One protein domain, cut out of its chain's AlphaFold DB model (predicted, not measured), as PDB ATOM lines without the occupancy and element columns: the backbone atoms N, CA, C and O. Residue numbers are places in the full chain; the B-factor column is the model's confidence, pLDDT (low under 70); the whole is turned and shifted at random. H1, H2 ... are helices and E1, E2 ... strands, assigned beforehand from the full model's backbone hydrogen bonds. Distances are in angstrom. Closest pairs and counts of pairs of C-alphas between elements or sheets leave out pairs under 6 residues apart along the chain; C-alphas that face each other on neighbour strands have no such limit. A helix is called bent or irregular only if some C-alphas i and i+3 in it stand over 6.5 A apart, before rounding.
ATOM      1  N   CYS A  30     289.748 218.229 219.217       88.12
ATOM      2  CA  CYS A  30     288.659 218.862 219.947       88.12
ATOM      3  C   CYS A  30     287.404 218.767 219.085       88.12
ATOM      4  O   CYS A  30     287.497 218.990 217.877       88.12
ATOM      5  N   PRO A  31     286.238 218.443 219.662       91.50
ATOM      6  CA  PRO A  31     285.006 218.463 218.897       91.50
ATOM      7  C   PRO A  31     284.754 219.875 218.361       91.50
ATOM      8  O   PRO A  31     284.943 220.862 219.075       91.50
ATOM      9  N   THR A  32     284.318 219.970 217.110       90.69
ATOM     10  CA  THR A  32     283.973 221.244 216.477       90.69
ATOM     11  C   THR A  32     282.554 221.208 215.932       90.69
ATOM     12  O   THR A  32     282.065 220.174 215.468       90.69
ATOM     13  N   VAL A  33     281.881 222.354 216.012       91.88
ATOM     14  CA  VAL A  33     280.578 222.590 215.391       91.88
ATOM     15  C   VAL A  33     280.657 223.898 214.621       91.88
ATOM     16  O   VAL A  33     281.086 224.908 215.176       91.88
ATOM     17  N   GLN A  34     280.249 223.882 213.357       89.31
ATOM     18  CA  GLN A  34     280.236 225.068 212.505       89.31
ATOM     19  C   GLN A  34     278.908 225.158 211.759       89.31
ATOM     20  O   GLN A  34     278.498 224.211 211.088       89.31
ATOM     21  N   SER A  35     278.219 226.291 211.884       85.25
ATOM     22  CA  SER A  35     276.995 226.558 211.133       85.25
ATOM     23  C   SER A  35     277.311 226.962 209.694       85.25
ATOM     24  O   SER A  35     278.314 227.620 209.410       85.25
ATOM     25  N   ALA A  36     276.434 226.575 208.773       77.56
ATOM     26  CA  ALA A  36     276.436 227.101 207.417       77.56
ATOM     27  C   ALA A  36     275.729 228.461 207.351       77.56
ATOM     28  O   ALA A  36     275.011 228.870 208.272       77.56
ATOM     29  N   PHE A  37     275.905 229.151 206.224       66.00
ATOM     30  CA  PHE A  37     275.219 230.409 205.953       66.00
ATOM     31  C   PHE A  37     273.693 230.220 206.042       66.00
ATOM     32  O   PHE A  37     273.133 229.343 205.388       66.00
ATOM     33  N   GLY A  38     273.029 231.018 206.886       65.12
ATOM     34  CA  GLY A  38     271.587 230.923 207.157       65.12
ATOM     35  C   GLY A  38     271.194 230.118 208.405       65.12
ATOM     36  O   GLY A  38     270.028 230.137 208.781       65.12
ATOM     37  N   GLY A  39     272.134 229.442 209.081       71.19
ATOM     38  CA  GLY A  39     271.933 228.867 210.423       71.19
ATOM     39  C   GLY A  39     271.042 227.620 210.518       71.19
ATOM     40  O   GLY A  39     270.977 227.005 211.576       71.19
ATOM     41  N   THR A  40     270.396 227.196 209.431       85.88
ATOM     42  CA  THR A  40     269.524 226.007 209.403       85.88
ATOM     43  C   THR A  40     270.278 224.692 209.216       85.88
ATOM     44  O   THR A  40     269.678 223.623 209.293       85.88
ATOM     45  N   LEU A  41     271.576 224.749 208.920       91.06
ATOM     46  CA  LEU A  41     272.446 223.588 208.773       91.06
ATOM     47  C   LEU A  41     273.732 223.810 209.551       91.06
ATOM     48  O   LEU A  41     274.238 224.933 209.624       91.06
ATOM     49  N   TYR A  42     274.280 222.727 210.082       92.75
ATOM     50  CA  TYR A  42     275.564 222.750 210.758       92.75
ATOM     51  C   TYR A  42     276.335 221.455 210.527       92.75
ATOM     52  O   TYR A  42     275.773 220.398 210.242       92.75
ATOM     53  N   VAL A  43     277.650 221.557 210.655       94.19
ATOM     54  CA  VAL A  43     278.575 220.433 210.611       94.19
ATOM     55  C   VAL A  43     279.083 220.186 212.020       94.19
ATOM     56  O   VAL A  43     279.445 221.132 212.717       94.19
ATOM     57  N   ARG A  44     279.120 218.925 212.438       95.44
ATOM     58  CA  ARG A  44     279.686 218.475 213.708       95.44
ATOM     59  C   ARG A  44     280.802 217.475 213.435       95.44
ATOM     60  O   ARG A  44     280.539 216.410 212.886       95.44
ATOM     61  N   SER A  45     282.017 217.790 213.864       96.19
ATOM     62  CA  SER A  45     283.184 216.911 213.772       96.19
ATOM     63  C   SER A  45     283.561 216.440 215.173       96.19
ATOM     64  O   SER A  45     283.896 217.252 216.036       96.19
ATOM     65  N   VAL A  46     283.447 215.137 215.429       96.62
ATOM     66  CA  VAL A  46     283.684 214.531 216.748       96.62
ATOM     67  C   VAL A  46     284.839 213.540 216.645       96.62
ATOM     68  O   VAL A  46     284.726 212.569 215.891       96.62
ATOM     69  N   PRO A  47     285.934 213.750 217.390       96.75
ATOM     70  CA  PRO A  47     287.030 212.798 217.421       96.75
ATOM     71  C   PRO A  47     286.679 211.570 218.266       96.75
ATOM     72  O   PRO A  47     285.967 211.668 219.265       96.75
ATOM     73  N   SER A  48     287.222 210.419 217.882       96.19
ATOM     74  CA  SER A  48     287.203 209.186 218.684       96.19
ATOM     75  C   SER A  48     288.538 208.909 219.378       96.19
ATOM     76  O   SER A  48     288.623 207.990 220.185       96.19
ATOM     77  N   SER A  49     289.559 209.717 219.087       92.44
ATOM     78  CA  SER A  49     290.892 209.642 219.678       92.44
ATOM     79  C   SER A  49     291.433 211.044 219.949       92.44
ATOM     80  O   SER A  49     291.074 212.005 219.260       92.44
ATOM     81  N   ASP A  50     292.330 211.165 220.930       89.56
ATOM     82  CA  ASP A  50     292.992 212.427 221.288       89.56
ATOM     83  C   ASP A  50     293.840 212.986 220.126       89.56
ATOM     84  O   ASP A  50     294.102 214.191 220.053       89.56
ATOM     85  N   TYR A  51     294.261 212.128 219.189       88.88
ATOM     86  CA  TYR A  51     295.122 212.484 218.062       88.88
ATOM     87  C   TYR A  51     294.673 211.810 216.757       88.88
ATOM     88  O   TYR A  51     293.917 210.845 216.755       88.88
ATOM     89  N   GLY A  52     295.151 212.331 215.623       88.06
ATOM     90  CA  GLY A  52     294.843 211.785 214.296       88.06
ATOM     91  C   GLY A  52     293.462 212.185 213.766       88.06
ATOM     92  O   GLY A  52     292.907 213.207 214.170       88.06
ATOM     93  N   THR A  53     292.943 211.386 212.835       91.94
ATOM     94  CA  THR A  53     291.689 211.619 212.091       91.94
ATOM     95  C   THR A  53     290.576 210.640 212.469       91.94
ATOM     96  O   THR A  53     289.523 210.622 211.832       91.94
ATOM     97  N   GLU A  54     290.788 209.822 213.503       95.44
ATOM     98  CA  GLU A  54     289.781 208.885 213.999       95.44
ATOM     99  C   GLU A  54     288.585 209.637 214.579       95.44
ATOM    100  O   GLU A  54     288.721 210.504 215.448       95.44
ATOM    101  N   GLY A  55     287.398 209.283 214.102       96.06
ATOM    102  CA  GLY A  55     286.140 209.900 214.487       96.06
ATOM    103  C   GLY A  55     285.229 210.060 213.286       96.06
ATOM    104  O   GLY A  55     285.351 209.338 212.296       96.06
ATOM    105  N   LYS A  56     284.298 211.005 213.377       97.25
ATOM    106  CA  LYS A  56     283.335 211.257 212.308       97.25
ATOM    107  C   LYS A  56     282.975 212.722 212.193       97.25
ATOM    108  O   LYS A  56     282.952 213.451 213.185       97.25
ATOM    109  N   THR A  57     282.616 213.111 210.982       97.31
ATOM    110  CA  THR A  57     282.085 214.430 210.664       97.31
ATOM    111  C   THR A  57     280.705 214.246 210.070       97.31
ATOM    112  O   THR A  57     280.520 213.472 209.140       97.31
ATOM    113  N   GLN A  58     279.714 214.915 210.635       96.56
ATOM    114  CA  GLN A  58     278.312 214.745 210.284       96.56
ATOM    115  C   GLN A  58     277.705 216.102 209.955       96.56
ATOM    116  O   GLN A  58     278.021 217.101 210.603       96.56
ATOM    117  N   VAL A  59     276.829 216.131 208.960       94.50
ATOM    118  CA  VAL A  59     276.078 217.316 208.554       94.50
ATOM    119  C   VAL A  59     274.643 217.142 209.006       94.50
ATOM    120  O   VAL A  59     274.010 216.136 208.692       94.50
ATOM    121  N   PHE A  60     274.124 218.136 209.709       94.50
ATOM    122  CA  PHE A  60     272.765 218.139 210.218       94.50
ATOM    123  C   PHE A  60     271.986 219.327 209.681       94.50
ATOM    124  O   PHE A  60     272.525 220.425 209.520       94.50
ATOM    125  N   ARG A  61     270.693 219.114 209.454       93.12
ATOM    126  CA  ARG A  61     269.711 220.181 209.289       93.12
ATOM    127  C   ARG A  61     268.990 220.371 210.615       93.12
ATOM    128  O   ARG A  61     268.376 219.433 211.118       93.12
ATOM    129  N   ALA A  62     269.052 221.586 211.142       92.62
ATOM    130  CA  ALA A  62     268.374 221.950 212.373       92.62
ATOM    131  C   ALA A  62     266.853 221.890 212.180       92.62
ATOM    132  O   ALA A  62     266.321 222.439 211.206       92.62
ATOM    133  N   ARG A  63     266.153 221.224 213.099       93.12
ATOM    134  CA  ARG A  63     264.684 221.145 213.132       93.12
ATOM    135  C   ARG A  63     264.175 221.534 214.517       93.12
ATOM    136  O   ARG A  63     264.946 221.685 215.456       93.12
ATOM    137  N   SER A  64     262.868 221.738 214.636       91.75
ATOM    138  CA  SER A  64     262.239 222.112 215.908       91.75
ATOM    139  C   SER A  64     262.203 220.975 216.930       91.75
ATOM    140  O   SER A  64     262.135 221.237 218.125       91.75
ATOM    141  N   ASP A  65     262.182 219.733 216.459       92.94
ATOM    142  CA  ASP A  65     262.037 218.516 217.252       92.94
ATOM    143  C   ASP A  65     263.362 217.755 217.365       92.94
ATOM    144  O   ASP A  65     263.895 217.601 218.463       92.94
ATOM    145  N   VAL A  66     263.896 217.288 216.234       93.75
ATOM    146  CA  VAL A  66     265.122 216.496 216.159       93.75
ATOM    147  C   VAL A  66     265.894 216.872 214.907       93.75
ATOM    148  O   VAL A  66     265.371 216.826 213.794       93.75
ATOM    149  N   ASP A  67     267.170 217.188 215.090       95.50
ATOM    150  CA  ASP A  67     268.061 217.477 213.978       95.50
ATOM    151  C   ASP A  67     268.164 216.286 213.018       95.50
ATOM    152  O   ASP A  67     268.413 215.140 213.400       95.50
ATOM    153  N   GLU A  68     267.992 216.577 211.735       95.25
ATOM    154  CA  GLU A  68     268.000 215.589 210.665       95.25
ATOM    155  C   GLU A  68     269.439 215.376 210.190       95.25
ATOM    156  O   GLU A  68     270.100 216.333 209.781       95.25
ATOM    157  N   LEU A  69     269.933 214.134 210.222       94.62
ATOM    158  CA  LEU A  69     271.223 213.790 209.621       94.62
ATOM    159  C   LEU A  69     271.105 213.853 208.094       94.62
ATOM    160  O   LEU A  69     270.298 213.146 207.494       94.62
ATOM    161  N   VAL A  70     271.929 214.690 207.479       92.44
ATOM    162  CA  VAL A  70     271.910 214.967 206.040       92.44
ATOM    163  C   VAL A  70     273.062 214.280 205.313       92.44
ATOM    164  O   VAL A  70     272.891 213.827 204.183       92.44
ATOM    165  N   ASP A  71     274.236 214.226 205.938       92.94
ATOM    166  CA  ASP A  71     275.426 213.590 205.371       92.94
ATOM    167  C   ASP A  71     276.374 213.140 206.491       92.94
ATOM    168  O   ASP A  71     276.361 213.698 207.593       92.94
ATOM    169  N   GLU A  72     277.209 212.143 206.217       95.38
ATOM    170  CA  GLU A  72     278.175 211.609 207.177       95.38
ATOM    171  C   GLU A  72     279.481 211.209 206.492       95.38
ATOM    172  O   GLU A  72     279.499 210.555 205.454       95.38
ATOM    173  N   TYR A  73     280.586 211.560 207.143       95.31
ATOM    174  CA  TYR A  73     281.947 211.266 206.737       95.31
ATOM    175  C   TYR A  73     282.639 210.481 207.859       95.31
ATOM    176  O   TYR A  73     282.693 210.971 208.995       95.31
ATOM    177  N   PRO A  74     283.219 209.301 207.572       94.88
ATOM    178  CA  PRO A  74     283.834 208.429 208.578       94.88
ATOM    179  C   PRO A  74     285.247 208.896 208.976       94.88
ATOM    180  O   PRO A  74     286.167 208.092 209.099       94.88
ATOM    181  N   VAL A  75     285.439 210.211 209.109       94.94
ATOM    182  CA  VAL A  75     286.693 210.848 209.525       94.94
ATOM    183  C   VAL A  75     286.400 212.053 210.410       94.94
ATOM    184  O   VAL A  75     285.464 212.817 210.158       94.94
ATOM    185  N   TYR A  76     287.219 212.257 211.435       96.19
ATOM    186  CA  TYR A  76     287.268 213.515 212.171       96.19
ATOM    187  C   TYR A  76     288.065 214.548 211.364       96.19
ATOM    188  O   TYR A  76     289.229 214.332 211.022       96.19
ATOM    189  N   MET A  77     287.430 215.681 211.071       95.69
ATOM    190  CA  MET A  77     288.029 216.796 210.341       95.69
ATOM    191  C   MET A  77     288.360 217.938 211.307       95.69
ATOM    192  O   MET A  77     287.464 218.557 211.886       95.69
ATOM    193  N   ARG A  78     289.656 218.207 211.498       93.00
ATOM    194  CA  ARG A  78     290.172 219.256 212.393       93.00
ATOM    195  C   ARG A  78     290.335 220.585 211.665       93.00
ATOM    196  O   ARG A  78     290.975 220.623 210.622       93.00
ATOM    197  N   GLY A  79     289.921 221.687 212.278       91.31
ATOM    198  CA  GLY A  79     290.114 223.024 211.716       91.31
ATOM    199  C   GLY A  79     288.810 223.597 211.194       91.31
ATOM    200  O   GLY A  79     287.786 223.480 211.865       91.31
ATOM    201  N   GLU A  80     288.860 224.240 210.031       92.50
ATOM    202  CA  GLU A  80     287.709 224.957 209.478       92.50
ATOM    203  C   GLU A  80     286.957 224.104 208.460       92.50
ATOM    204  O   GLU A  80     287.561 223.402 207.643       92.50
ATOM    205  N   LEU A  81     285.628 224.190 208.511       94.06
ATOM    206  CA  LEU A  81     284.710 223.376 207.728       94.06
ATOM    207  C   LEU A  81     283.715 224.267 206.991       94.06
ATOM    208  O   LEU A  81     282.893 224.946 207.593       94.06
ATOM    209  N   TYR A  82     283.748 224.241 205.668       93.50
ATOM    210  CA  TYR A  82     282.875 225.057 204.835       93.50
ATOM    211  C   TYR A  82     281.842 224.159 204.163       93.50
ATOM    212  O   TYR A  82     282.189 223.316 203.339       93.50
ATOM    213  N   LEU A  83     280.575 224.331 204.534       92.62
ATOM    214  CA  LEU A  83     279.454 223.561 204.000       92.62
ATOM    215  C   LEU A  83     278.755 224.334 202.879       92.62
ATOM    216  O   LEU A  83     278.421 225.506 203.046       92.62
ATOM    217  N   GLY A  84     278.491 223.662 201.761       90.00
ATOM    218  CA  GLY A  84     277.744 224.210 200.633       90.00
ATOM    219  C   GLY A  84     276.830 223.172 199.994       90.00
ATOM    220  O   GLY A  84     277.076 221.973 200.082       90.00
ATOM    221  N   TRP A  85     275.766 223.633 199.344       89.19
ATOM    222  CA  TRP A  85     274.904 222.794 198.515       89.19
ATOM    223  C   TRP A  85     275.282 222.975 197.050       89.19
ATOM    224  O   TRP A  85     275.421 224.110 196.597       89.19
ATOM    225  N   SER A  86     275.407 221.880 196.304       89.88
ATOM    226  CA  SER A  86     275.515 221.924 194.847       89.88
ATOM    227  C   SER A  86     274.164 221.571 194.222       89.88
ATOM    228  O   SER A  86     273.786 220.395 194.229       89.88
ATOM    229  N   PRO A  87     273.433 222.542 193.635       89.69
ATOM    230  CA  PRO A  87     272.184 222.256 192.930       89.69
ATOM    231  C   PRO A  87     272.379 221.317 191.736       89.69
ATOM    232  O   PRO A  87     271.483 220.548 191.412       89.69
ATOM    233  N   ILE A  88     273.553 221.367 191.101       89.56
ATOM    234  CA  ILE A  88     273.885 220.554 189.927       89.56
ATOM    235  C   ILE A  88     274.089 219.090 190.324       89.56
ATOM    236  O   ILE A  88     273.579 218.192 189.661       89.56
ATOM    237  N   ALA A  89     274.818 218.843 191.415       90.25
ATOM    238  CA  ALA A  89     275.058 217.485 191.898       90.25
ATOM    239  C   ALA A  89     273.900 216.938 192.747       90.25
ATOM    240  O   ALA A  89     273.847 215.734 192.995       90.25
ATOM    241  N   GLY A  90     273.010 217.810 193.237       90.50
ATOM    242  CA  GLY A  90     271.969 217.448 194.195       90.50
ATOM    243  C   GLY A  90     272.548 216.914 195.508       90.50
ATOM    244  O   GLY A  90     271.969 216.011 196.113       90.50
ATOM    245  N   LYS A  91     273.722 217.409 195.920       90.38
ATOM    246  CA  LYS A  91     274.464 216.924 197.091       90.38
ATOM    247  C   LYS A  91     275.052 218.068 197.902       90.38
ATOM    248  O   LYS A  91     275.358 219.139 197.377       90.38
ATOM    249  N   TRP A  92     275.244 217.792 199.187       90.06
ATOM    250  CA  TRP A  92     276.050 218.627 200.066       90.06
ATOM    251  C   TRP A  92     277.532 218.380 199.804       90.06
ATOM    252  O   TRP A  92     277.961 217.247 199.573       90.06
ATOM    253  N   CYS A  93     278.291 219.465 199.833       93.12
ATOM    254  CA  CYS A  93     279.731 219.486 199.677       93.12
ATOM    255  C   CYS A  93     280.339 220.084 200.941       93.12
ATOM    256  O   CYS A  93     279.854 221.094 201.461       93.12
ATOM    257  N   LEU A  94     281.419 219.477 201.410       95.19
ATOM    258  CA  LEU A  94     282.168 219.932 202.566       95.19
ATOM    259  C   LEU A  94     283.605 220.208 202.137       95.19
ATOM    260  O   LEU A  94     284.271 219.343 201.573       95.19
ATOM    261  N   VAL A  95     284.083 221.418 202.406       96.38
ATOM    262  CA  VAL A  95     285.481 221.793 202.199       96.38
ATOM    263  C   VAL A  95     286.152 221.899 203.558       96.38
ATOM    264  O   VAL A  95     285.708 222.643 204.430       96.38
ATOM    265  N   HIS A  96     287.217 221.134 203.743       96.56
ATOM    266  CA  HIS A  96     287.970 221.035 204.983       96.56
ATOM    267  C   HIS A  96     289.320 221.717 204.814       96.56
ATOM    268  O   HIS A  96     290.121 221.316 203.970       96.56
ATOM    269  N   LEU A  97     289.572 222.736 205.632       96.06
ATOM    270  CA  LEU A  97     290.858 223.410 205.713       96.06
ATOM    271  C   LEU A  97     291.546 223.019 207.023       96.06
ATOM    272  O   LEU A  97     291.202 223.503 208.106       96.06
ATOM    273  N   GLU A  98     292.518 222.121 206.912       95.31
ATOM    274  CA  GLU A  98     293.258 221.590 208.045       95.31
ATOM    275  C   GLU A  98     294.495 222.453 208.329       95.31
ATOM    276  O   GLU A  98     295.392 222.539 207.485       95.31
ATOM    277  N   PRO A  99     294.599 223.090 209.508       93.25
ATOM    278  CA  PRO A  99     295.823 223.785 209.881       93.25
ATOM    279  C   PRO A  99     296.956 222.778 210.117       93.25
ATOM    280  O   PRO A  99     296.712 221.603 210.389       93.25
ATOM    281  N   GLU A 100     298.208 223.225 210.120       92.31
ATOM    282  CA  GLU A 100     299.286 222.412 210.685       92.31
ATOM    283  C   GLU A 100     299.083 222.209 212.201       92.31
ATOM    284  O   GLU A 100     298.430 223.001 212.893       92.31
ATOM    285  N   ARG A 101     299.559 221.082 212.748       88.50
ATOM    286  CA  ARG A 101     299.398 220.771 214.178       88.50
ATOM    287  C   ARG A 101     300.527 221.420 214.983       88.50
ATOM    288  O   ARG A 101     301.706 221.188 214.711       88.50
ATOM    289  N   ILE A 102     300.143 222.196 215.994       86.25
ATOM    290  CA  ILE A 102     301.045 222.790 216.986       86.25
ATOM    291  C   ILE A 102     301.085 221.835 218.179       86.25
ATOM    292  O   ILE A 102     300.130 221.759 218.947       86.25
ATOM    293  N   THR A 103     302.155 221.052 218.288       84.19
ATOM    294  CA  THR A 103     302.321 219.999 219.310       84.19
ATOM    295  C   THR A 103     303.250 220.408 220.450       84.19
ATOM    296  O   THR A 103     303.259 219.784 221.510       84.19
ATOM    297  N   SER A 104     304.025 221.471 220.248       81.31
ATOM    298  CA  SER A 104     304.988 221.994 221.208       81.31
ATOM    299  C   SER A 104     305.099 223.515 221.112       81.31
ATOM    300  O   SER A 104     304.741 224.114 220.100       81.31
ATOM    301  N   ASN A 105     305.682 224.147 222.131       77.81
ATOM    302  CA  ASN A 105     305.972 225.586 222.112       77.81
ATOM    303  C   ASN A 105     306.986 225.983 221.023       77.81
ATOM    304  O   ASN A 105     307.112 227.157 220.716       77.81
ATOM    305  N   ASN A 106     307.703 225.037 220.417       80.94
ATOM    306  CA  ASN A 106     308.627 225.335 219.320       80.94
ATOM    307  C   ASN A 106     307.920 225.355 217.953       80.94
ATOM    308  O   ASN A 106     308.517 225.739 216.951       80.94
ATOM    309  N   ASP A 107     306.637 224.983 217.908       85.06
ATOM    310  CA  ASP A 107     305.842 224.899 216.682       85.06
ATOM    311  C   ASP A 107     305.169 226.226 216.293       85.06
ATOM    312  O   ASP A 107     304.362 226.244 215.366       85.06
ATOM    313  N   PHE A 108     305.484 227.358 216.939       82.56
ATOM    314  CA  PHE A 108     304.876 228.652 216.588       82.56
ATOM    315  C   PHE A 108     305.120 229.066 215.127       82.56
ATOM    316  O   PHE A 108     304.288 229.755 214.549       82.56
ATOM    317  N   ALA A 109     306.192 228.582 214.490       85.56
ATOM    318  CA  ALA A 109     306.435 228.784 213.057       85.56
ATOM    319  C   ALA A 109     305.393 228.104 212.139       85.56
ATOM    320  O   ALA A 109     305.374 228.358 210.935       85.56
ATOM    321  N   LYS A 110     304.548 227.220 212.687       89.00
ATOM    322  CA  LYS A 110     303.426 226.575 211.989       89.00
ATOM    323  C   LYS A 110     302.126 227.370 212.096       89.00
ATOM    324  O   LYS A 110     301.131 226.996 211.479       89.00
ATOM    325  N   LEU A 111     302.099 228.443 212.892       87.56
ATOM    326  CA  LEU A 111     300.919 229.289 213.013       87.56
ATOM    327  C   LEU A 111     300.555 229.858 211.634       87.56
ATOM    328  O   LEU A 111     301.423 230.307 210.893       87.56
ATOM    329  N   GLY A 112     299.276 229.773 211.268       87.94
ATOM    330  CA  GLY A 112     298.797 230.185 209.946       87.94
ATOM    331  C   GLY A 112     299.102 229.195 208.814       87.94
ATOM    332  O   GLY A 112     298.533 229.335 207.736       87.94
ATOM    333  N   LYS A 113     299.924 228.160 209.022       94.19
ATOM    334  CA  LYS A 113     300.144 227.135 207.993       94.19
ATOM    335  C   LYS A 113     298.969 226.173 207.901       94.19
ATOM    336  O   LYS A 113     298.345 225.819 208.903       94.19
ATOM    337  N   VAL A 114     298.701 225.721 206.682       95.00
ATOM    338  CA  VAL A 114     297.656 224.746 206.359       95.00
ATOM    339  C   VAL A 114     298.327 223.470 205.875       95.00
ATOM    340  O   VAL A 114     299.088 223.488 204.910       95.00
ATOM    341  N   SER A 115     298.050 222.353 206.547       95.38
ATOM    342  CA  SER A 115     298.577 221.045 206.157       95.38
ATOM    343  C   SER A 115     297.834 220.471 204.960       95.38
ATOM    344  O   SER A 115     298.428 219.729 204.172       95.38
ATOM    345  N   ARG A 116     296.537 220.777 204.842       96.38
ATOM    346  CA  ARG A 116     295.660 220.156 203.856       96.38
ATOM    347  C   ARG A 116     294.415 220.994 203.566       96.38
ATOM    348  O   ARG A 116     293.796 221.535 204.476       96.38
ATOM    349  N   LEU A 117     294.023 221.040 202.297       97.88
ATOM    350  CA  LEU A 117     292.712 221.499 201.838       97.88
ATOM    351  C   LEU A 117     292.034 220.335 201.122       97.88
ATOM    352  O   LEU A 117     292.567 219.853 200.128       97.88
ATOM    353  N   ALA A 118     290.887 219.875 201.602       97.75
ATOM    354  CA  ALA A 118     290.205 218.714 201.042       97.75
ATOM    355  C   ALA A 118     288.738 218.997 200.733       97.75
ATOM    356  O   ALA A 118     288.061 219.715 201.467       97.75
ATOM    357  N   PHE A 119     288.261 218.410 199.642       97.62
ATOM    358  CA  PHE A 119     286.892 218.515 199.165       97.62
ATOM    359  C   PHE A 119     286.209 217.169 199.329       97.62
ATOM    360  O   PHE A 119     286.726 216.133 198.903       97.62
ATOM    361  N   TYR A 120     285.028 217.205 199.922       96.38
ATOM    362  CA  TYR A 120     284.212 216.043 200.195       96.38
ATOM    363  C   TYR A 120     282.804 216.244 199.644       96.38
ATOM    364  O   TYR A 120     282.270 217.354 199.657       96.38
ATOM    365  N   MET A 121     282.191 215.164 199.172       94.06
ATOM    366  CA  MET A 121     280.812 215.174 198.696       94.06
ATOM    367  C   MET A 121     280.205 213.775 198.800       94.06
ATOM    368  O   MET A 121     280.788 212.801 198.324       94.06
ATOM    369  N   GLY A 122     279.009 213.675 199.386       90.12
ATOM    370  CA  GLY A 122     278.288 212.405 199.525       90.12
ATOM    371  C   GLY A 122     279.074 211.358 200.317       90.12
ATOM    372  O   GLY A 122     279.290 210.247 199.827       90.12
ATOM    373  N   GLY A 123     279.560 211.749 201.494       89.25
ATOM    374  CA  GLY A 123     280.287 210.884 202.425       89.25
ATOM    375  C   GLY A 123     281.709 210.480 202.020       89.25
ATOM    376  O   GLY A 123     282.329 209.665 202.705       89.25
ATOM    377  N   LYS A 124     282.257 211.014 200.919       93.38
ATOM    378  CA  LYS A 124     283.586 210.639 200.405       93.38
ATOM    379  C   LYS A 124     284.459 211.845 200.095       93.38
ATOM    380  O   LYS A 124     283.959 212.900 199.716       93.38
ATOM    381  N   GLU A 125     285.767 211.653 200.232       96.31
ATOM    382  CA  GLU A 125     286.781 212.572 199.716       96.31
ATOM    383  C   GLU A 125     286.817 212.499 198.189       96.31
ATOM    384  O   GLU A 125     286.836 211.409 197.616       96.31
ATOM    385  N   ILE A 126     286.813 213.662 197.546       96.12
ATOM    386  CA  ILE A 126     286.869 213.800 196.090       96.12
ATOM    387  C   ILE A 126     288.294 214.136 195.655       96.12
ATOM    388  O   ILE A 126     288.848 213.487 194.772       96.12
ATOM    389  N   ILE A 127     288.891 215.141 196.298       97.31
ATOM    390  CA  ILE A 127     290.267 215.578 196.062       97.31
ATOM    391  C   ILE A 127     290.818 216.254 197.317       97.31
ATOM    392  O   ILE A 127     290.074 216.861 198.092       97.31
ATOM    393  N   ALA A 128     292.133 216.186 197.494       97.38
ATOM    394  CA  ALA A 128     292.844 216.921 198.525       97.38
ATOM    395  C   ALA A 128     294.146 217.513 197.980       97.38
ATOM    396  O   ALA A 128     294.841 216.898 197.173       97.38
ATOM    397  N   TYR A 129     294.479 218.698 198.475       97.81
ATOM    398  CA  TYR A 129     295.734 219.400 198.250       97.81
ATOM    399  C   TYR A 129     296.549 219.349 199.535       97.81
ATOM    400  O   TYR A 129     296.079 219.794 200.587       97.81
ATOM    401  N   ALA A 130     297.765 218.811 199.465       97.19
ATOM    402  CA  ALA A 130     298.687 218.852 200.591       97.19
ATOM    403  C   ALA A 130     299.304 220.253 200.726       97.19
ATOM    404  O   ALA A 130     299.310 221.031 199.772       97.19
ATOM    405  N   GLY A 131     299.911 220.559 201.876       95.06
ATOM    406  CA  GLY A 131     300.577 221.849 202.110       95.06
ATOM    407  C   GLY A 131     301.563 222.243 201.000       95.06
ATOM    408  O   GLY A 131     301.578 223.389 200.568       95.06
ATOM    409  N   LYS A 132     302.301 221.280 200.430       95.38
ATOM    410  CA  LYS A 132     303.205 221.527 199.289       95.38
ATOM    411  C   LYS A 132     302.478 221.963 198.013       95.38
ATOM    412  O   LYS A 132     303.045 222.706 197.218       95.38
ATOM    413  N   ASP A 133     301.263 221.480 197.782       96.25
ATOM    414  CA  ASP A 133     300.459 221.873 196.623       96.25
ATOM    415  C   ASP A 133     299.861 223.264 196.836       96.25
ATOM    416  O   ASP A 133     299.874 224.085 195.921       96.25
ATOM    417  N   LEU A 134     299.453 223.573 198.069       95.00
ATOM    418  CA  LEU A 134     299.007 224.909 198.468       95.00
ATOM    419  C   LEU A 134     300.135 225.944 198.341       95.00
ATOM    420  O   LEU A 134     299.930 227.020 197.781       95.00
ATOM    421  N   GLU A 135     301.358 225.602 198.752       93.19
ATOM    422  CA  GLU A 135     302.528 226.467 198.571       93.19
ATOM    423  C   GLU A 135     302.812 226.757 197.089       93.19
ATOM    424  O   GLU A 135     303.110 227.903 196.747       93.19
ATOM    425  N   LYS A 136     302.663 225.762 196.199       93.12
ATOM    426  CA  LYS A 136     302.782 225.954 194.739       93.12
ATOM    427  C   LYS A 136     301.687 226.860 194.171       93.12
ATOM    428  O   LYS A 136     301.921 227.522 193.166       93.12
ATOM    429  N   MET A 137     300.518 226.918 194.808       91.75
ATOM    430  CA  MET A 137     299.446 227.870 194.483       91.75
ATOM    431  C   MET A 137     299.691 229.274 195.073       91.75
ATOM    432  O   MET A 137     298.881 230.185 194.879       91.75
ATOM    433  N   GLY A 138     300.791 229.466 195.807       92.44
ATOM    434  CA  GLY A 138     301.105 230.713 196.500       92.44
ATOM    435  C   GLY A 138     300.309 230.916 197.793       92.44
ATOM    436  O   GLY A 138     300.175 232.051 198.238       92.44
ATOM    437  N   LEU A 139     299.773 229.846 198.389       94.38
ATOM    438  CA  LEU A 139     299.008 229.857 199.638       94.38
ATOM    439  C   LEU A 139     299.904 229.383 200.790       94.38
ATOM    440  O   LEU A 139     299.965 228.193 201.094       94.38
ATOM    441  N   LYS A 140     300.652 230.307 201.399       93.69
ATOM    442  CA  LYS A 140     301.687 229.986 202.401       93.69
ATOM    443  C   LYS A 140     301.218 230.211 203.831       93.69
ATOM    444  O   LYS A 140     301.474 229.385 204.701       93.69
ATOM    445  N   GLU A 141     300.546 231.331 204.071       94.69
ATOM    446  CA  GLU A 141     300.120 231.746 205.405       94.69
ATOM    447  C   GLU A 141     298.657 232.176 205.374       94.69
ATOM    448  O   GLU A 141     298.285 233.149 204.719       94.69
ATOM    449  N   LYS A 142     297.818 231.452 206.105       95.44
ATOM    450  CA  LYS A 142     296.435 231.830 206.318       95.44
ATOM    451  C   LYS A 142     296.355 232.960 207.335       95.44
ATOM    452  O   LYS A 142     296.803 232.817 208.471       95.44
ATOM    453  N   VAL A 143     295.667 234.026 206.957       94.31
ATOM    454  CA  VAL A 143     295.381 235.187 207.800       94.31
ATOM    455  C   VAL A 143     293.887 235.504 207.791       94.31
ATOM    456  O   VAL A 143     293.134 235.021 206.947       94.31
ATOM    457  N   GLN A 144     293.441 236.307 208.756       89.88
ATOM    458  CA  GLN A 144     292.068 236.831 208.773       89.88
ATOM    459  C   GLN A 144     291.909 238.061 207.869       89.88
ATOM    460  O   GLN A 144     290.834 238.280 207.322       89.88
ATOM    461  N   THR A 145     292.988 238.828 207.692       88.88
ATOM    462  CA  THR A 145     293.023 240.049 206.881       88.88
ATOM    463  C   THR A 145     294.320 240.083 206.089       88.88
ATOM    464  O   THR A 145     295.393 239.893 206.658       88.88
ATOM    465  N   LEU A 146     294.229 240.345 204.785       88.19
ATOM    466  CA  LEU A 146     295.390 240.392 203.900       88.19
ATOM    467  C   LEU A 146     296.198 241.679 204.078       88.19
ATOM    468  O   LEU A 146     295.651 242.784 204.086       88.19
ATOM    469  N   VAL A 147     297.524 241.540 204.118       84.88
ATOM    470  CA  VAL A 147     298.460 242.663 204.051       84.88
ATOM    471  C   VAL A 147     299.141 242.650 202.685       84.88
ATOM    472  O   VAL A 147     300.025 241.841 202.426       84.88
ATOM    473  N   TYR A 148     298.779 243.588 201.802       74.69
ATOM    474  CA  TYR A 148     299.194 243.620 200.383       74.69
ATOM    475  C   TYR A 148     300.707 243.511 200.109       74.69
ATOM    476  O   TYR A 148     301.109 243.183 198.995       74.69
ATOM    477  N   ARG A 149     301.556 243.813 201.099       77.06
ATOM    478  CA  ARG A 149     303.023 243.780 200.989       77.06
ATOM    479  C   ARG A 149     303.660 242.481 201.492       77.06
ATOM    480  O   ARG A 149     304.882 242.392 201.477       77.06
ATOM    481  N   GLN A 150     302.873 241.507 201.947       83.62
ATOM    482  CA  GLN A 150     303.360 240.221 202.447       83.62
ATOM    483  C   GLN A 150     302.970 239.101 201.468       83.62
ATOM    484  O   GLN A 150     301.825 238.642 201.477       83.62
ATOM    485  N   PRO A 151     303.885 238.679 200.572       85.88
ATOM    486  CA  PRO A 151     303.598 237.649 199.580       85.88
ATOM    487  C   PRO A 151     303.269 236.302 200.226       85.88
ATOM    488  O   PRO A 151     303.956 235.861 201.144       85.88
ATOM    489  N   GLY A 152     302.266 235.614 199.687       88.44
ATOM    490  CA  GLY A 152     301.883 234.270 200.125       88.44
ATOM    491  C   GLY A 152     300.849 234.231 201.250       88.44
ATOM    492  O   GLY A 152     300.447 233.138 201.651       88.44
ATOM    493  N   GLN A 153     300.397 235.392 201.733       94.06
ATOM    494  CA  GLN A 153     299.235 235.461 202.610       94.06
ATOM    495  C   GLN A 153     297.961 235.150 201.845       94.06
ATOM    496  O   GLN A 153     297.785 235.606 200.713       94.06
ATOM    497  N   PHE A 154     297.058 234.423 202.488       95.31
ATOM    498  CA  PHE A 154     295.734 234.158 201.961       95.31
ATOM    499  C   PHE A 154     294.669 234.162 203.051       95.31
ATOM    500  O   PHE A 154     294.935 233.885 204.217       95.31
ATOM    501  N   MET A 155     293.442 234.452 202.653       95.12
ATOM    502  CA  MET A 155     292.251 234.315 203.470       95.12
ATOM    503  C   MET A 155     291.194 233.539 202.693       95.12
ATOM    504  O   MET A 155     291.204 233.490 201.461       95.12
ATOM    505  N   VAL A 156     290.288 232.906 203.423       94.88
ATOM    506  CA  VAL A 156     289.210 232.116 202.839       94.88
ATOM    507  C   VAL A 156     287.919 232.913 202.916       94.88
ATOM    508  O   VAL A 156     287.480 233.281 204.002       94.88
ATOM    509  N   ASN A 157     287.297 233.128 201.760       92.94
ATOM    510  CA  ASN A 157     285.999 233.793 201.646       92.94
ATOM    511  C   ASN A 157     284.832 232.788 201.694       92.94
ATOM    512  O   ASN A 157     283.668 233.184 201.671       92.94
ATOM    513  N   GLY A 158     285.142 231.491 201.766       92.69
ATOM    514  CA  GLY A 158     284.180 230.404 201.897       92.69
ATOM    515  C   GLY A 158     283.589 229.969 200.561       92.69
ATOM    516  O   GLY A 158     284.200 230.131 199.506       92.69
ATOM    517  N   ILE A 159     282.403 229.367 200.613       92.81
ATOM    518  CA  ILE A 159     281.688 228.885 199.428       92.81
ATOM    519  C   ILE A 159     280.769 229.989 198.908       92.81
ATOM    520  O   ILE A 159     279.984 230.556 199.665       92.81
ATOM    521  N   GLN A 160     280.853 230.272 197.610       92.75
ATOM    522  CA  GLN A 160     280.089 231.317 196.936       92.75
ATOM    523  C   GLN A 160     279.449 230.791 195.654       92.75
ATOM    524  O   GLN A 160     280.018 229.948 194.960       92.75
ATOM    525  N   GLN A 161     278.267 231.309 195.329       91.81
ATOM    526  CA  GLN A 161     277.624 231.051 194.046       91.81
ATOM    527  C   GLN A 161     278.304 231.882 192.956       91.81
ATOM    528  O   GLN A 161     278.513 233.084 193.126       91.81
ATOM    529  N   VAL A 162     278.599 231.267 191.813       91.12
ATOM    530  CA  VAL A 162     279.014 232.008 190.621       91.12
ATOM    531  C   VAL A 162     277.789 232.737 190.070       91.12
ATOM    532  O   VAL A 162     276.786 232.107 189.726       91.12
ATOM    533  N   SER A 163     277.868 234.069 190.017       90.50
ATOM    534  CA  SER A 163     276.741 234.949 189.681       90.50
ATOM    535  C   SER A 163     276.018 234.518 188.402       90.50
ATOM    536  O   SER A 163     276.648 234.276 187.374       90.50
ATOM    537  N   GLY A 164     274.687 234.423 188.472       89.44
ATOM    538  CA  GLY A 164     273.840 234.037 187.340       89.44
ATOM    539  C   GLY A 164     273.874 232.549 186.974       89.44
ATOM    540  O   GLY A 164     273.331 232.175 185.939       89.44
ATOM    541  N   THR A 165     274.488 231.690 187.794       91.12
ATOM    542  CA  THR A 165     274.602 230.247 187.521       91.12
ATOM    543  C   THR A 165     274.212 229.401 188.732       91.12
ATOM    544  O   THR A 165     274.117 229.903 189.845       91.12
ATOM    545  N   ASN A 166     274.059 228.090 188.535       90.38
ATOM    546  CA  ASN A 166     273.912 227.122 189.628       90.38
ATOM    547  C   ASN A 166     275.255 226.527 190.094       90.38
ATOM    548  O   ASN A 166     275.263 225.549 190.841       90.38
ATOM    549  N   HIS A 167     276.383 227.084 189.641       91.81
ATOM    550  CA  HIS A 167     277.711 226.655 190.063       91.81
ATOM    551  C   HIS A 167     278.111 227.344 191.362       91.81
ATOM    552  O   HIS A 167     277.840 228.528 191.573       91.81
ATOM    553  N   TYR A 168     278.802 226.594 192.210       92.88
ATOM    554  CA  TYR A 168     279.346 227.088 193.463       92.88
ATOM    555  C   TYR A 168     280.836 226.785 193.523       92.88
ATOM    556  O   TYR A 168     281.294 225.714 193.122       92.88
ATOM    557  N   VAL A 169     281.587 227.747 194.041       95.50
ATOM    558  CA  VAL A 169     283.041 227.697 194.145       95.50
ATOM    559  C   VAL A 169     283.476 228.011 195.567       95.50
ATOM    560  O   VAL A 169     282.877 228.834 196.255       95.50
ATOM    561  N   PHE A 170     284.538 227.357 196.009       95.75
ATOM    562  CA  PHE A 170     285.296 227.732 197.186       95.75
ATOM    563  C   PHE A 170     286.277 228.842 196.807       95.75
ATOM    564  O   PHE A 170     287.087 228.677 195.891       95.75
ATOM    565  N   VAL A 171     286.172 229.982 197.483       95.75
ATOM    566  CA  VAL A 171     286.879 231.215 197.139       95.75
ATOM    567  C   VAL A 171     287.975 231.495 198.157       95.75
ATOM    568  O   VAL A 171     287.724 231.619 199.358       95.75
ATOM    569  N   ILE A 172     289.193 231.641 197.651       95.69
ATOM    570  CA  ILE A 172     290.382 232.019 198.408       95.69
ATOM    571  C   ILE A 172     290.903 233.328 197.824       95.69
ATOM    572  O   ILE A 172     291.070 233.445 196.611       95.69
ATOM    573  N   GLU A 173     291.189 234.306 198.671       94.44
ATOM    574  CA  GLU A 173     291.870 235.533 198.267       94.44
ATOM    575  C   GLU A 173     293.300 235.514 198.799       94.44
ATOM    576  O   GLU A 173     293.524 235.189 199.962       94.44
ATOM    577  N   LYS A 174     294.280 235.841 197.958       93.38
ATOM    578  CA  LYS A 174     295.699 235.847 198.323       93.38
ATOM    579  C   LYS A 174     296.404 237.113 197.874       93.38
ATOM    580  O   LYS A 174     295.973 237.776 196.933       93.38
ATOM    581  N   THR A 175     297.529 237.434 198.498       92.56
ATOM    582  CA  THR A 175     298.394 238.520 198.028       92.56
ATOM    583  C   THR A 175     299.048 238.157 196.691       92.56
ATOM    584  O   THR A 175     299.399 237.002 196.422       92.56
ATOM    585  N   ALA A 176     299.189 239.146 195.806       86.12
ATOM    586  CA  ALA A 176     299.869 238.950 194.529       86.12
ATOM    587  C   ALA A 176     301.383 238.760 194.740       86.12
ATOM    588  O   ALA A 176     302.004 239.491 195.511       86.12
ATOM    589  N   GLU A 177     302.006 237.833 194.006       76.06
ATOM    590  CA  GLU A 177     303.438 237.511 194.167       76.06
ATOM    591  C   GLU A 177     304.370 238.691 193.859       76.06
ATOM    592  O   GLU A 177     305.438 238.815 194.449       76.06
ATOM    593  N   GLN A 178     303.942 239.603 192.984       74.00
ATOM    594  CA  GLN A 178     304.686 240.818 192.631       74.00
ATOM    595  C   GLN A 178     304.353 242.020 193.539       74.00
ATOM    596  O   GLN A 178     304.688 243.157 193.208       74.00
ATOM    597  N   GLY A 179     303.662 241.800 194.665       62.44
ATOM    598  CA  GLY A 179     303.401 242.827 195.682       62.44
ATOM    599  C   GLY A 179     302.420 243.931 195.265       62.44
ATOM    600  O   GLY A 179     302.394 244.995 195.883       62.44
ATOM    601  N   LYS A 180     301.623 243.711 194.212       71.25
ATOM    602  CA  LYS A 180     300.601 244.655 193.735       71.25
ATOM    603  C   LYS A 180     299.208 244.030 193.806       71.25
ATOM    604  O   LYS A 180     298.773 243.376 192.866       71.25
ATOM    605  N   GLY A 181     298.512 244.274 194.916       85.62
ATOM    606  CA  GLY A 181     297.107 243.899 195.101       85.62
ATOM    607  C   GLY A 181     296.890 242.453 195.552       85.62
ATOM    608  O   GLY A 181     297.779 241.822 196.130       85.62
ATOM    609  N   THR A 182     295.679 241.957 195.311       89.94
ATOM    610  CA  THR A 182     295.243 240.600 195.648       89.94
ATOM    611  C   THR A 182     294.830 239.831 194.399       89.94
ATOM    612  O   THR A 182     294.620 240.394 193.326       89.94
ATOM    613  N   GLN A 183     294.795 238.512 194.529       90.75
ATOM    614  CA  GLN A 183     294.367 237.571 193.509       90.75
ATOM    615  C   GLN A 183     293.351 236.622 194.128       90.75
ATOM    616  O   GLN A 183     293.520 236.182 195.264       90.75
ATOM    617  N   THR A 184     292.334 236.265 193.358       92.88
ATOM    618  CA  THR A 184     291.325 235.299 193.779       92.88
ATOM    619  C   THR A 184     291.590 233.951 193.120       92.88
ATOM    620  O   THR A 184     291.827 233.871 191.916       92.88
ATOM    621  N   ILE A 185     291.543 232.889 193.918       93.38
ATOM    622  CA  ILE A 185     291.498 231.501 193.468       93.38
ATOM    623  C   ILE A 185     290.087 230.984 193.735       93.38
ATOM    624  O   ILE A 185     289.567 231.113 194.843       93.38
ATOM    625  N   SER A 186     289.484 230.376 192.717       95.25
ATOM    626  CA  SER A 186     288.175 229.735 192.812       95.25
ATOM    627  C   SER A 186     288.299 228.260 192.449       95.25
ATOM    628  O   SER A 186     288.830 227.916 191.390       95.25
ATOM    629  N   LEU A 187     287.824 227.397 193.342       95.75
ATOM    630  CA  LEU A 187     287.832 225.945 193.182       95.75
ATOM    631  C   LEU A 187     286.388 225.446 193.161       95.75
ATOM    632  O   LEU A 187     285.629 225.758 194.075       95.75
ATOM    633  N   ASP A 188     285.986 224.697 192.142       95.00
ATOM    634  CA  ASP A 188     284.631 224.140 192.062       95.00
ATOM    635  C   ASP A 188     284.371 223.205 193.255       95.00
ATOM    636  O   ASP A 188     285.175 222.320 193.532       95.00
ATOM    637  N   ILE A 189     283.259 223.369 193.979       94.50
ATOM    638  CA  ILE A 189     283.032 222.587 195.212       94.50
ATOM    639  C   ILE A 189     282.746 221.098 194.964       94.50
ATOM    640  O   ILE A 189     282.834 220.300 195.894       94.50
TER     641      ILE A 189
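Overview. This is residues 30 to 189 of the 216 residues of an uncharacterized protein of Acidobacteria bacterium (UniProt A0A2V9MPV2). Three strongly twisted antiparallel sheets are stacked face to face in turn, with E5 E6 E7 E8 between E1 E2 E3 E4 on one face and E9 E10 E11 on the other. The stack is only partly overlapped, residues 103 to 108 stick out free, of which 105 to 108 belong to H1, and H2 stands beside the middle sheet. The 160 printed residues hold eleven named strands and two short named helices, in the order E1 E2 E3 E4 E5 E6 H1 E7 E8 H2 E9 E10 E11, and the class is mostly strand. The whole is compact, with a radius of gyration of the C-alphas of 16.4 A and spans of 52 by 46 by 26 A.

Along the chain. E1, residues 32 to 35, begins at C-alpha 32 (283.973, 221.244, 216.477). E2, 41 to 47, and E3, 55 to 61, are each 20.1 A long; E4 is 68 to 73. E5, 80 to 86, is followed by E6, 91 to 99, 25.8 A. H1, 105 to 110, is irregular: C-alphas 106 and 109 are 7.5 A apart. E7, 114 to 121, is 20.8 A; then come E8, 124 to 130, and H2, 131 to 136. E9, 153 to 161, is 23.7 A and bends by 53 degrees at residue 158. E10, 168 to 175, is 22.7 A, and E11, 182 to 188, ends at C-alpha 188 (284.631, 224.140, 192.062).

Arrangement. E1 E2 E3 E4 is a meander, each strand the antiparallel neighbour of the one before; N 34 and O 43 are 2.9 A apart, N 44 and O 58 2.8 A, N 59 and O 71 2.8 A. It faces E5 E6 E7 E8, strands at 50 degrees; the closest C-alphas of E2 and E5 are Val 43 and Leu 83, 7.4 A. In that sheet N 82 and O 95 are 2.8 A apart, N 96 and O 118 2.8 A, N 119 and O 127 2.8 A. H2 is at the sheet's level, height 3.4 A; its closest C-alpha pair with E7 is Gly 131 and Ser 115, 4.6 A. The sheet E9 E10 E11, also a meander, faces E5 E6 E7 E8 with strands at 16 degrees; the closest C-alphas of E5 and E9 are Gly 84 and Ile 159, 6.2 A. Here N 157 and O 171 are 2.9 A apart and N 172 and O 185 2.9 A. Every O i to N i+4 pair in H2 is within hydrogen-bond range; in H1 0 of 2 are, and 1 of 3 O i to N i+3 pairs.

Size, cuts and confidence. The two C-alphas farthest apart, Asp 65 and Gln 178, are 54.1 A apart. The printed part has no cut. The link H2 to E9 is long, 16 residues; its residues 141 to 142 pair parallel with 153 to 154 of E9. Mean pLDDT of the printed part is 91.1; residues 37 to 38 and 179 are under 70.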